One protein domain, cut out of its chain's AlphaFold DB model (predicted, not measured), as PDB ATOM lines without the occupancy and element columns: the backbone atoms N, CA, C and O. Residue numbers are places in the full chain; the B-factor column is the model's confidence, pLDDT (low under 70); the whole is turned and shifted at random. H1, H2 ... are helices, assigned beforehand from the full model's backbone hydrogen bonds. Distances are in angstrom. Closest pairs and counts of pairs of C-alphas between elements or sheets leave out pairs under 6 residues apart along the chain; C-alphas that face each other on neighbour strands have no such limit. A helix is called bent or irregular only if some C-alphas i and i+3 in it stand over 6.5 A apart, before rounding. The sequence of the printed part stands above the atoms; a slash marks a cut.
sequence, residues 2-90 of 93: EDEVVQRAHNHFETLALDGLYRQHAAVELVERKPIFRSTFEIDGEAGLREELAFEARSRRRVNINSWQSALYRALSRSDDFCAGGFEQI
ATOM      1  N   GLU A   2    -103.454  80.953  60.871       60.62
ATOM      2  CA  GLU A   2    -103.776  81.211  59.451       60.62
ATOM      3  C   GLU A   2    -105.090  82.006  59.268       60.62
ATOM      4  O   GLU A   2    -105.142  82.930  58.456       60.62
ATOM      5  N   ASP A   3    -106.088  81.764  60.128       73.38
ATOM      6  CA  ASP A   3    -107.383  82.467  60.103       73.38
ATOM      7  C   ASP A   3    -107.293  83.983  60.332       73.38
ATOM      8  O   ASP A   3    -108.013  84.745  59.695       73.38
ATOM      9  N   GLU A   4    -106.391  84.467  61.194       85.38
ATOM     10  CA  GLU A   4    -106.305  85.907  61.499       85.38
ATOM     11  C   GLU A   4    -105.776  86.727  60.315       85.38
ATOM     12  O   GLU A   4    -106.204  87.862  60.088       85.38
ATOM     13  N   VAL A   5    -104.847  86.164  59.537       87.31
ATOM     14  CA  VAL A   5    -104.299  86.824  58.344       87.31
ATOM     15  C   VAL A   5    -105.351  86.883  57.243       87.31
ATOM     16  O   VAL A   5    -105.513  87.932  56.616       87.31
ATOM     17  N   VAL A   6    -106.084  85.786  57.040       87.50
ATOM     18  CA  VAL A   6    -107.181  85.703  56.069       87.50
ATOM     19  C   VAL A   6    -108.298  86.671  56.449       87.50
ATOM     20  O   VAL A   6    -108.694  87.494  55.626       87.50
ATOM     21  N   GLN A   7    -108.725  86.678  57.714       91.44
ATOM     22  CA  GLN A   7    -109.748  87.600  58.209       91.44
ATOM     23  C   GLN A   7    -109.338  89.064  58.017       91.44
ATOM     24  O   GLN A   7    -110.135  89.896  57.579       91.44
ATOM     25  N   ARG A   8    -108.070  89.390  58.291       90.19
ATOM     26  CA  ARG A   8    -107.541  90.731  58.050       90.19
ATOM     27  C   ARG A   8    -107.541  91.072  56.561       90.19
ATOM     28  O   ARG A   8    -107.874  92.202  56.220       90.19
ATOM     29  N   ALA A   9    -107.179  90.145  55.678       86.88
ATOM     30  CA  ALA A   9    -107.240  90.371  54.236       86.88
ATOM     31  C   ALA A   9    -108.681  90.645  53.770       86.88
ATOM     32  O   ALA A   9    -108.895  91.624  53.058       86.88
ATOM     33  N   HIS A  10    -109.666  89.873  54.241       88.19
ATOM     34  CA  HIS A  10    -111.085  90.125  53.965       88.19
ATOM     35  C   HIS A  10    -111.522  91.520  54.420       88.19
ATOM     36  O   HIS A  10    -112.087  92.267  53.627       88.19
ATOM     37  N   ASN A  11    -111.156  91.923  55.641       91.44
ATOM     38  CA  ASN A  11    -111.476  93.259  56.145       91.44
ATOM     39  C   ASN A  11    -110.888  94.380  55.267       91.44
ATOM     40  O   ASN A  11    -111.539  95.400  55.052       91.44
ATOM     41  N   HIS A  12    -109.675  94.207  54.728       88.38
ATOM     42  CA  HIS A  12    -109.105  95.168  53.774       88.38
ATOM     43  C   HIS A  12    -109.857  95.171  52.440       88.38
ATOM     44  O   HIS A  12    -110.095  96.245  51.897       88.38
ATOM     45  N   PHE A  13    -110.246  94.003  51.921       88.44
ATOM     46  CA  PHE A  13    -111.039  93.904  50.692       88.44
ATOM     47  C   PHE A  13    -112.377  94.635  50.812       88.44
ATOM     48  O   PHE A  13    -112.757  95.349  49.884       88.44
ATOM     49  N   GLU A  14    -113.048  94.502  51.956       90.19
ATOM     50  CA  GLU A  14    -114.298  95.202  52.256       90.19
ATOM     51  C   GLU A  14    -114.068  96.706  52.451       90.19
ATOM     52  O   GLU A  14    -114.664  97.520  51.750       90.19
ATOM     53  N   THR A  15    -113.155  97.085  53.353       92.44
ATOM     54  CA  THR A  15    -112.920  98.492  53.735       92.44
ATOM     55  C   THR A  15    -112.422  99.341  52.564       92.44
ATOM     56  O   THR A  15    -112.768 100.515  52.454       92.44
ATOM     57  N   LEU A  16    -111.599  98.762  51.687       91.75
ATOM     58  CA  LEU A  16    -111.013  99.451  50.534       91.75
ATOM     59  C   LEU A  16    -111.795  99.200  49.232       91.75
ATOM     60  O   LEU A  16    -111.341  99.621  48.171       91.75
ATOM     61  N   ALA A  17    -112.938  98.506  49.297       92.62
ATOM     62  CA  ALA A  17    -113.776  98.156  48.146       92.62
ATOM     63  C   ALA A  17    -113.013  97.462  46.993       92.62
ATOM     64  O   ALA A  17    -113.300  97.669  45.810       92.62
ATOM     65  N   LEU A  18    -112.035  96.614  47.331       90.69
ATOM     66  CA  LEU A  18    -111.137  96.002  46.344       90.69
ATOM     67  C   LEU A  18    -111.832  94.959  45.469       90.69
ATOM     68  O   LEU A  18    -111.411  94.761  44.335       90.69
ATOM     69  N   ASP A  19    -112.897  94.314  45.959       87.69
ATOM     70  CA  ASP A  19    -113.677  93.368  45.147       87.69
ATOM     71  C   ASP A  19    -114.276  94.069  43.918       87.69
ATOM     72  O   ASP A  19    -114.042  93.651  42.786       87.69
ATOM     73  N   GLY A  20    -114.967  95.195  44.122       90.38
ATOM     74  CA  GLY A  20    -115.536  95.984  43.028       90.38
ATOM     75  C   GLY A  20    -114.466  96.534  42.082       90.38
ATOM     76  O   GLY A  20    -114.597  96.408  40.865       90.38
ATOM     77  N   LEU A  21    -113.379  97.073  42.641       92.94
ATOM     78  CA  LEU A  21    -112.263  97.617  41.867       92.94
ATOM     79  C   LEU A  21    -111.617  96.556  40.962       92.94
ATOM     80  O   LEU A  21    -111.451  96.767  39.761       92.94
ATOM     81  N   TYR A  22    -111.265  95.393  41.516       93.69
ATOM     82  CA  TYR A  22    -110.601  94.342  40.748       93.69
ATOM     83  C   TYR A  22    -111.539  93.629  39.779       93.69
ATOM     84  O   TYR A  22    -111.070  93.198  38.729       93.69
ATOM     85  N   ARG A  23    -112.847  93.559  40.053       92.00
ATOM     86  CA  ARG A  23    -113.834  93.091  39.066       92.00
ATOM     87  C   ARG A  23    -113.888  93.997  37.841       92.00
ATOM     88  O   ARG A  23    -113.879  93.488  36.726       92.00
ATOM     89  N   GLN A  24    -113.907  95.315  38.036       94.19
ATOM     90  CA  GLN A  24    -113.894  96.272  36.924       94.19
ATOM     91  C   GLN A  24    -112.604  96.157  36.107       94.19
ATOM     92  O   GLN A  24    -112.659  96.057  34.885       94.19
ATOM     93  N   HIS A  25    -111.446  96.096  36.773       95.75
ATOM     94  CA  HIS A  25    -110.171  95.900  36.082       95.75
ATOM     95  C   HIS A  25    -110.091  94.559  35.346       95.75
ATOM     96  O   HIS A  25    -109.614  94.518  34.217       95.75
ATOM     97  N   ALA A  26    -110.591  93.476  35.946       95.12
ATOM     98  CA  ALA A  26    -110.639  92.171  35.299       95.12
ATOM     99  C   ALA A  26    -111.550  92.171  34.068       95.12
ATOM    100  O   ALA A  26    -111.172  91.594  33.056       95.12
ATOM    101  N   ALA A  27    -112.710  92.833  34.125       94.12
ATOM    102  CA  ALA A  27    -113.606  92.946  32.977       94.12
ATOM    103  C   ALA A  27    -112.928  93.661  31.797       94.12
ATOM    104  O   ALA A  27    -112.958  93.151  30.680       94.12
ATOM    105  N   VAL A  28    -112.258  94.790  32.053       95.75
ATOM    106  CA  VAL A  28    -111.505  95.522  31.019       95.75
ATOM    107  C   VAL A  28    -110.374  94.661  30.448       95.75
ATOM    108  O   VAL A  28    -110.282  94.508  29.235       95.75
ATOM    109  N   GLU A  29    -109.564  94.031  31.301       96.69
ATOM    110  CA  GLU A  29    -108.462  93.161  30.865       96.69
ATOM    111  C   GLU A  29    -108.964  91.980  30.018       96.69
ATOM    112  O   GLU A  29    -108.327  91.627  29.030       96.69
ATOM    113  N   LEU A  30    -110.105  91.376  30.371       96.56
ATOM    114  CA  LEU A  30    -110.713  90.283  29.605       96.56
ATOM    115  C   LEU A  30    -111.113  90.728  28.194       96.56
ATOM    116  O   LEU A  30    -110.818  90.017  27.234       96.56
ATOM    117  N   VAL A  31    -111.735  91.902  28.064       96.62
ATOM    118  CA  VAL A  31    -112.091  92.494  26.765       96.62
ATOM    119  C   VAL A  31    -110.832  92.788  25.947       96.62
ATOM    120  O   VAL A  31    -110.726  92.363  24.799       96.62
ATOM    121  N   GLU A  32    -109.843  93.454  26.547       95.75
ATOM    122  CA  GLU A  32    -108.600  93.840  25.869       95.75
ATOM    123  C   GLU A  32    -107.767  92.630  25.421       95.75
ATOM    124  O   GLU A  32    -107.130  92.663  24.366       95.75
ATOM    125  N   ARG A  33    -107.769  91.544  26.203       97.06
ATOM    126  CA  ARG A  33    -106.992  90.327  25.918       97.06
ATOM    127  C   ARG A  33    -107.735  89.305  25.063       97.06
ATOM    128  O   ARG A  33    -107.081  88.386  24.566       97.06
ATOM    129  N   LYS A  34    -109.047  89.452  24.833       97.19
ATOM    130  CA  LYS A  34    -109.847  88.528  24.006       97.19
ATOM    131  C   LYS A  34    -109.187  88.190  22.657       97.19
ATOM    132  O   LYS A  34    -109.110  87.001  22.344       97.19
ATOM    133  N   PRO A  35    -108.625  89.148  21.885       97.00
ATOM    134  CA  PRO A  35    -107.953  88.829  20.623       97.00
ATOM    135  C   PRO A  35    -106.728  87.921  20.791       97.00
ATOM    136  O   PRO A  35    -106.458  87.085  19.932       97.00
ATOM    137  N   ILE A  36    -105.997  88.061  21.901       97.00
ATOM    138  CA  ILE A  36    -104.840  87.215  22.216       97.00
ATOM    139  C   ILE A  36    -105.318  85.807  22.574       97.00
ATOM    140  O   ILE A  36    -104.775  84.847  22.042       97.00
ATOM    141  N   PHE A  37    -106.361  85.676  23.403       97.88
ATOM    142  CA  PHE A  37    -106.921  84.363  23.749       97.88
ATOM    143  C   PHE A  37    -107.391  83.603  22.510       97.88
ATOM    144  O   PHE A  37    -107.042  82.437  22.347       97.88
ATOM    145  N   ARG A  38    -108.113  84.293  21.617       98.12
ATOM    146  CA  ARG A  38    -108.566  83.740  20.337       98.12
ATOM    147  C   ARG A  38    -107.388  83.281  19.481       98.12
ATOM    148  O   ARG A  38    -107.355  82.125  19.084       98.12
ATOM    149  N   SER A  39    -106.395  84.146  19.276       98.25
ATOM    150  CA  SER A  39    -105.203  83.829  18.478       98.25
ATOM    151  C   SER A  39    -104.430  82.626  19.033       98.25
ATOM    152  O   SER A  39    -104.124  81.689  18.301       98.25
ATOM    153  N   THR A  40    -104.165  82.594  20.344       98.31
ATOM    154  CA  THR A  40    -103.482  81.460  20.984       98.31
ATOM    155  C   THR A  40    -104.296  80.174  20.865       98.31
ATOM    156  O   THR A  40    -103.734  79.124  20.574       98.31
ATOM    157  N   PHE A  41    -105.615  80.236  21.049       98.44
ATOM    158  CA  PHE A  41    -106.477  79.065  20.905       98.44
ATOM    159  C   PHE A  41    -106.526  78.550  19.459       98.44
ATOM    160  O   PHE A  41    -106.512  77.344  19.238       98.44
ATOM    161  N   GLU A  42    -106.549  79.434  18.462       98.25
ATOM    162  CA  GLU A  42    -106.526  79.049  17.046       98.25
ATOM    163  C   GLU A  42    -105.210  78.362  16.644       98.25
ATOM    164  O   GLU A  42    -105.228  77.446  15.819       98.25
ATOM    165  N   ILE A  43    -104.082  78.788  17.220       98.19
ATOM    166  CA  ILE A  43    -102.747  78.265  16.893       98.19
ATOM    167  C   ILE A  43    -102.431  76.992  17.691       98.19
ATOM    168  O   ILE A  43    -102.025  75.986  17.109       98.19
ATOM    169  N   ASP A  44    -102.633  77.027  19.009       97.88
ATOM    170  CA  ASP A  44    -102.137  76.015  19.952       97.88
ATOM    171  C   ASP A  44    -103.262  75.259  20.692       97.88
ATOM    172  O   ASP A  44    -103.008  74.377  21.522       97.88
ATOM    173  N   GLY A  45    -104.525  75.581  20.398       98.00
ATOM    174  CA  GLY A  45    -105.697  74.948  20.996       98.00
ATOM    175  C   GLY A  45    -105.886  75.259  22.483       98.00
ATOM    176  O   GLY A  45    -105.249  76.134  23.073       98.00
ATOM    177  N   GLU A  46    -106.767  74.482  23.117       98.12
ATOM    178  CA  GLU A  46    -107.063  74.587  24.550       98.12
ATOM    179  C   GLU A  46    -105.801  74.455  25.417       98.12
ATOM    180  O   GLU A  46    -105.610  75.211  26.372       98.12
ATOM    181  N   ALA A  47    -104.936  73.489  25.095       98.06
ATOM    182  CA  ALA A  47    -103.736  73.210  25.878       98.06
ATOM    183  C   ALA A  47    -102.750  74.387  25.842       98.06
ATOM    184  O   ALA A  47    -102.226  74.765  26.892       98.06
ATOM    185  N   GLY A  48    -102.551  74.998  24.668       98.25
ATOM    186  CA  GLY A  48    -101.698  76.174  24.522       98.25
ATOM    187  C   GLY A  48    -102.249  77.394  25.247       98.25
ATOM    188  O   GLY A  48    -101.523  78.037  26.006       98.25
ATOM    189  N   LEU A  49    -103.554  77.662  25.124       98.56
ATOM    190  CA  LEU A  49    -104.190  78.751  25.869       98.56
ATOM    191  C   LEU A  49    -104.034  78.554  27.384       98.56
ATOM    192  O   LEU A  49    -103.693  79.488  28.113       98.56
ATOM    193  N   ARG A  50    -104.222  77.325  27.873       98.69
ATOM    194  CA  ARG A  50    -104.037  76.990  29.289       98.69
ATOM    195  C   ARG A  50    -102.605  77.242  29.759       98.69
ATOM    196  O   ARG A  50    -102.404  77.788  30.851       98.69
ATOM    197  N   GLU A  51    -101.619  76.838  28.962       98.50
ATOM    198  CA  GLU A  51    -100.206  77.047  29.267       98.50
ATOM    199  C   GLU A  51     -99.848  78.537  29.305       98.50
ATOM    200  O   GLU A  51     -99.217  78.978  30.273       98.50
ATOM    201  N   GLU A  52    -100.320  79.316  28.331       98.25
ATOM    202  CA  GLU A  52    -100.090  80.760  28.237       98.25
ATOM    203  C   GLU A  52    -100.694  81.507  29.435       98.25
ATOM    204  O   GLU A  52    -100.012  82.270  30.126       98.25
ATOM    205  N   LEU A  53    -101.947  81.208  29.793       98.50
ATOM    206  CA  LEU A  53    -102.593  81.776  30.981       98.50
ATOM    207  C   LEU A  53    -101.835  81.402  32.268       98.50
ATOM    208  O   LEU A  53    -101.651  82.223  33.172       98.50
ATOM    209  N   ALA A  54    -101.347  80.162  32.376       98.44
ATOM    210  CA  ALA A  54    -100.538  79.742  33.515       98.44
ATOM    211  C   ALA A  54     -99.166  80.442  33.543       98.44
ATOM    212  O   ALA A  54     -98.647  80.732  34.630       98.44
ATOM    213  N   PHE A  55     -98.573  80.717  32.382       98.12
ATOM    214  CA  PHE A  55     -97.347  81.494  32.253       98.12
ATOM    215  C   PHE A  55     -97.554  82.944  32.696       98.12
ATOM    216  O   PHE A  55     -96.814  83.409  33.568       98.12
ATOM    217  N   GLU A  56     -98.598  83.616  32.214       97.69
ATOM    218  CA  GLU A  56     -98.983  84.967  32.640       97.69
ATOM    219  C   GLU A  56     -99.185  85.039  34.155       97.69
ATOM    220  O   GLU A  56     -98.597  85.892  34.824       97.69
ATOM    221  N   ALA A  57     -99.907  84.080  34.742       97.94
ATOM    222  CA  ALA A  57    -100.087  84.013  36.190       97.94
ATOM    223  C   ALA A  57     -98.743  83.981  36.943       97.94
ATOM    224  O   ALA A  57     -98.532  84.724  37.908       97.94
ATOM    225  N   ARG A  58     -97.794  83.146  36.491       97.62
ATOM    226  CA  ARG A  58     -96.447  83.065  37.083       97.62
ATOM    227  C   ARG A  58     -95.655  84.356  36.870       97.62
ATOM    228  O   ARG A  58     -94.989  84.803  37.804       97.62
ATOM    229  N   SER A  59     -95.726  84.943  35.678       96.94
ATOM    230  CA  SER A  59     -95.020  86.172  35.307       96.94
ATOM    231  C   SER A  59     -95.467  87.353  36.174       96.94
ATOM    232  O   SER A  59     -94.656  87.961  36.875       96.94
ATOM    233  N   ARG A  60     -96.781  87.595  36.262       95.50
ATOM    234  CA  ARG A  60     -97.367  88.671  37.079       95.50
ATOM    235  C   ARG A  60     -97.042  88.505  38.560       95.50
ATOM    236  O   ARG A  60     -96.703  89.483  39.223       95.50
ATOM    237  N   ARG A  61     -97.068  87.267  39.070       95.50
ATOM    238  CA  ARG A  61     -96.703  86.966  40.463       95.50
ATOM    239  C   ARG A  61     -95.243  87.284  40.784       95.50
ATOM    240  O   ARG A  61     -94.960  87.684  41.909       95.50
ATOM    241  N   ARG A  62     -94.318  87.085  39.834       94.94
ATOM    242  CA  ARG A  62     -92.892  87.411  40.025       94.94
ATOM    243  C   ARG A  62     -92.667  88.913  40.177       94.94
ATOM    244  O   ARG A  62     -91.787  89.300  40.935       94.94
ATOM    245  N   VAL A  63     -93.457  89.732  39.480       94.19
ATOM    246  CA  VAL A  63     -93.384  91.198  39.569       94.19
ATOM    247  C   VAL A  63     -94.079  91.709  40.830       94.19
ATOM    248  O   VAL A  63     -93.524  92.527  41.557       94.19
ATOM    249  N   ASN A  64     -95.289  91.220  41.112       91.25
ATOM    250  CA  ASN A  64     -96.048  91.587  42.301       91.25
ATOM    251  C   ASN A  64     -96.808  90.370  42.843       91.25
ATOM    252  O   ASN A  64     -97.766  89.883  42.235       91.25
ATOM    253  N   ILE A  65     -96.402  89.913  44.031       88.62
ATOM    254  CA  ILE A  65     -96.972  88.731  44.687       88.62
ATOM    255  C   ILE A  65     -98.470  88.876  44.993       88.62
ATOM    256  O   ILE A  65     -99.181  87.873  44.981       88.62
ATOM    257  N   ASN A  66     -98.945  90.112  45.187       86.56
ATOM    258  CA  ASN A  66    -100.333  90.461  45.493       86.56
ATOM    259  C   ASN A  66    -101.086  91.017  44.266       86.56
ATOM    260  O   ASN A  66    -102.084  91.717  44.414       86.56
ATOM    261  N   SER A  67    -100.604  90.756  43.046       91.56
ATOM    262  CA  SER A  67    -101.253  91.232  41.820       91.56
ATOM    263  C   SER A  67    -102.607  90.555  41.582       91.56
ATOM    264  O   SER A  67    -102.691  89.325  41.505       91.56
ATOM    265  N   TRP A  68    -103.652  91.358  41.363       94.25
ATOM    266  CA  TRP A  68    -104.967  90.870  40.938       94.25
ATOM    267  C   TRP A  68    -104.898  90.149  39.582       94.25
ATOM    268  O   TRP A  68    -105.575  89.141  39.400       94.25
ATOM    269  N   GLN A  69    -104.018  90.579  38.666       96.88
ATOM    270  CA  GLN A  69    -103.828  89.928  37.362       96.88
ATOM    271  C   GLN A  69    -103.323  88.496  37.534       96.88
ATOM    272  O   GLN A  69    -103.806  87.579  36.883       96.88
ATOM    273  N   SER A  70    -102.383  88.273  38.458       97.06
ATOM    274  CA  SER A  70    -101.902  86.922  38.776       97.06
ATOM    275  C   SER A  70    -103.043  86.015  39.248       97.06
ATOM    276  O   SER A  70    -103.146  84.862  38.823       97.06
ATOM    277  N   ALA A  71    -103.929  86.544  40.100       95.44
ATOM    278  CA  ALA A  71    -105.104  85.816  40.558       95.44
ATOM    279  C   ALA A  71    -106.080  85.521  39.407       95.44
ATOM    280  O   ALA A  71    -106.530  84.379  39.304       95.44
ATOM    281  N   LEU A  72    -106.332  86.500  38.529       97.25
ATOM    282  CA  LEU A  72    -107.168  86.355  37.336       97.25
ATOM    283  C   LEU A  72    -106.633  85.255  36.410       97.25
ATOM    284  O   LEU A  72    -107.308  84.253  36.202       97.25
ATOM    285  N   TYR A  73    -105.398  85.382  35.919       98.25
ATOM    286  CA  TYR A  73    -104.803  84.432  34.972       98.25
ATOM    287  C   TYR A  73    -104.718  83.008  35.522       98.25
ATOM    288  O   TYR A  73    -104.938  82.034  34.802       98.25
ATOM    289  N   ARG A  74    -104.463  82.869  36.829       98.25
ATOM    290  CA  ARG A  74    -104.483  81.568  37.505       98.25
ATOM    291  C   ARG A  74    -105.885  80.962  37.570       98.25
ATOM    292  O   ARG A  74    -105.996  79.741  37.559       98.25
ATOM    293  N   ALA A  75    -106.927  81.777  37.722       97.75
ATOM    294  CA  ALA A  75    -108.304  81.296  37.708       97.75
ATOM    295  C   ALA A  75    -108.710  80.862  36.293       97.75
ATOM    296  O   ALA A  75    -109.243  79.770  36.130       97.75
ATOM    297  N   LEU A  76    -108.368  81.661  35.275       98.06
ATOM    298  CA  LEU A  76    -108.655  81.350  33.873       98.06
ATOM    299  C   LEU A  76    -107.971  80.054  33.415       98.06
ATOM    300  O   LEU A  76    -108.638  79.193  32.855       98.06
ATOM    301  N   SER A  77    -106.687  79.844  33.735       98.44
ATOM    302  CA  SER A  77    -105.966  78.610  33.357       98.44
ATOM    303  C   SER A  77    -106.485  77.333  34.033       98.44
ATOM    304  O   SER A  77    -106.158  76.216  33.629       98.44
ATOM    305  N   ARG A  78    -107.282  77.474  35.095       98.38
ATOM    306  CA  ARG A  78    -107.935  76.358  35.794       98.38
ATOM    307  C   ARG A  78    -109.382  76.154  35.359       98.38
ATOM    308  O   ARG A  78    -109.988  75.184  35.798       98.38
ATOM    309  N   SER A  79    -109.928  77.062  34.557       98.19
ATOM    310  CA  SER A  79    -111.281  76.961  34.030       98.19
ATOM    311  C   SER A  79    -111.243  76.209  32.708       98.19
ATOM    312  O   SER A  79    -110.737  76.727  31.711       98.19
ATOM    313  N   ASP A  80    -111.775  74.990  32.716       98.00
ATOM    314  CA  ASP A  80    -111.910  74.178  31.506       98.00
ATOM    315  C   ASP A  80    -112.848  74.869  30.512       98.00
ATOM    316  O   ASP A  80    -112.489  75.031  29.351       98.00
ATOM    317  N   ASP A  81    -113.968  75.418  30.995       97.75
ATOM    318  CA  ASP A  81    -114.913  76.188  30.179       97.75
ATOM    319  C   ASP A  81    -114.234  77.367  29.467       97.75
ATOM    320  O   ASP A  81    -114.467  77.608  28.284       97.75
ATOM    321  N   PHE A  82    -113.372  78.108  30.173       98.12
ATOM    322  CA  PHE A  82    -112.664  79.240  29.572       98.12
ATOM    323  C   PHE A  82    -111.634  78.772  28.545       98.12
ATOM    324  O   PHE A  82    -111.611  79.287  27.427       98.12
ATOM    325  N   CYS A  83    -110.803  77.791  28.907       98.44
ATOM    326  CA  CYS A  83    -109.753  77.285  28.025       98.44
ATOM    327  C   CYS A  83    -110.331  76.614  26.768       98.44
ATOM    328  O   CYS A  83    -109.693  76.680  25.724       98.44
ATOM    329  N   ALA A  84    -111.531  76.032  26.844       98.06
ATOM    330  CA  ALA A  84    -112.224  75.387  25.728       98.06
ATOM    331  C   ALA A  84    -112.951  76.363  24.775       98.06
ATOM    332  O   ALA A  84    -113.681  75.918  23.889       98.06
ATOM    333  N   GLY A  85    -112.783  77.681  24.941       97.06
ATOM    334  CA  GLY A  85    -113.404  78.691  24.074       97.06
ATOM    335  C   GLY A  85    -114.388  79.629  24.774       97.06
ATOM    336  O   GLY A  85    -114.963  80.504  24.130       97.06
ATOM    337  N   GLY A  86    -114.588  79.504  26.091       97.06
ATOM    338  CA  GLY A  86    -115.516  80.352  26.849       97.06
ATOM    339  C   GLY A  86    -115.219  81.855  26.761       97.06
ATOM    340  O   GLY A  86    -116.123  82.666  26.957       97.06
ATOM    341  N   PHE A  87    -113.992  82.242  26.396       96.50
ATOM    342  CA  PHE A  87    -113.618  83.636  26.129       96.50
ATOM    343  C   PHE A  87    -114.401  84.281  24.973       96.50
ATOM    344  O   PHE A  87    -114.483  85.507  24.910       96.50
ATOM    345  N   GLU A  88    -115.022  83.506  24.080       96.62
ATOM    346  CA  GLU A  88    -115.850  84.064  23.003       96.62
ATOM    347  C   GLU A  88    -117.124  84.751  23.512       96.62
ATOM    348  O   GLU A  88    -117.641  85.646  22.848       96.62
ATOM    349  N   GLN A  89    -117.583  84.399  24.719       95.50
ATOM    350  CA  GLN A  89    -118.758  84.994  25.370       95.50
ATOM    351  C   GLN A  89    -118.470  86.360  26.013       95.50
ATOM    352  O   GLN A  89    -119.368  86.965  26.590       95.50
ATOM    353  N   ILE A  90    -117.223  86.838  25.962       94.19
ATOM    354  CA  ILE A  90    -116.878  88.185  26.422       94.19
ATOM    355  C   ILE A  90    -117.455  89.185  25.419       94.19
ATOM    356  O   ILE A  90    -117.045  89.193  24.253       94.19
TER     357      ILE A  90
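Overview. This is residues 2 to 90 of the 93 residues of an uncharacterized protein of Aurantimonas aggregata (UniProt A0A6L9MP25). A long helix, H2, folds back on itself into a V of arms H2a and H2b, with H3 in the V, packed mainly on H2b. Short H4 and H5 sit near the bend, and at the other end of H2a, H1 makes a corner, its residues 2 to 9 standing free. The printed part has 89 residues with five named helices, H1 to H5 in chain order, and no named strand: all helix. It is only just compact, close to loose, with a radius of gyration of the C-alphas of 14.6 A, and elongated, spanning 44 by 23 by 23 A.

Arrangement. Start with H1, residues 2 to 15. By its hydrogen bonds H2, residues 18 to 63, was assigned as one helix, but it is bent: C-alphas 43 and 46 are 9.5 A apart, between arms H2a, 18 to 43, and H2b, 46 to 63. H2a is irregular, C-alphas 32 and 35 being 7.3 A apart, with a kink of 50 degrees near residue 33. H1 and H2a are close but not clearly touching, about perpendicular at 82 degrees; their closest C-alphas, Phe 13 and Asp 19, are 6.2 A apart. H2a and H2b touch, closest at C-alphas 41 and 49, 5.5 A, at a steep tilt of 44 degrees, opposite ways. H3, residues 68 to 76, makes a helical hairpin with H2b: C-alphas 57 and 70 are closest, 4.3 A, at a shallow tilt of 20 degrees. Every O i to N i+4 pair is within hydrogen-bond range in H1, H2b and H3, and 20 of 22 in H2a.

Along the chain. Find C-alpha 2 at (-103.776, 81.211, 59.451); H1 runs 20.4 A from there. H2a is 35.4 A long, H2b 26.2 A and H3 12.4 A. H4, residues 80 to 83, 5.1 A, touches H2b, with C-alphas 46 and 83 closest at 5.2 A. H5, residues 86 to 89, 5.9 A, touches H2a, with C-alphas 34 and 87 closest at 6.5 A; it ends at C-alpha 89, (-118.758, 84.994, 25.370).

Size, cuts and confidence. Look at Glu 4 and Ile 43 for the two C-alphas farthest apart, 45.4 A. The printed part has no cut, and the four links between helices are tight. Residue 2 is under pLDDT 70; the mean of the printed part is 94.5.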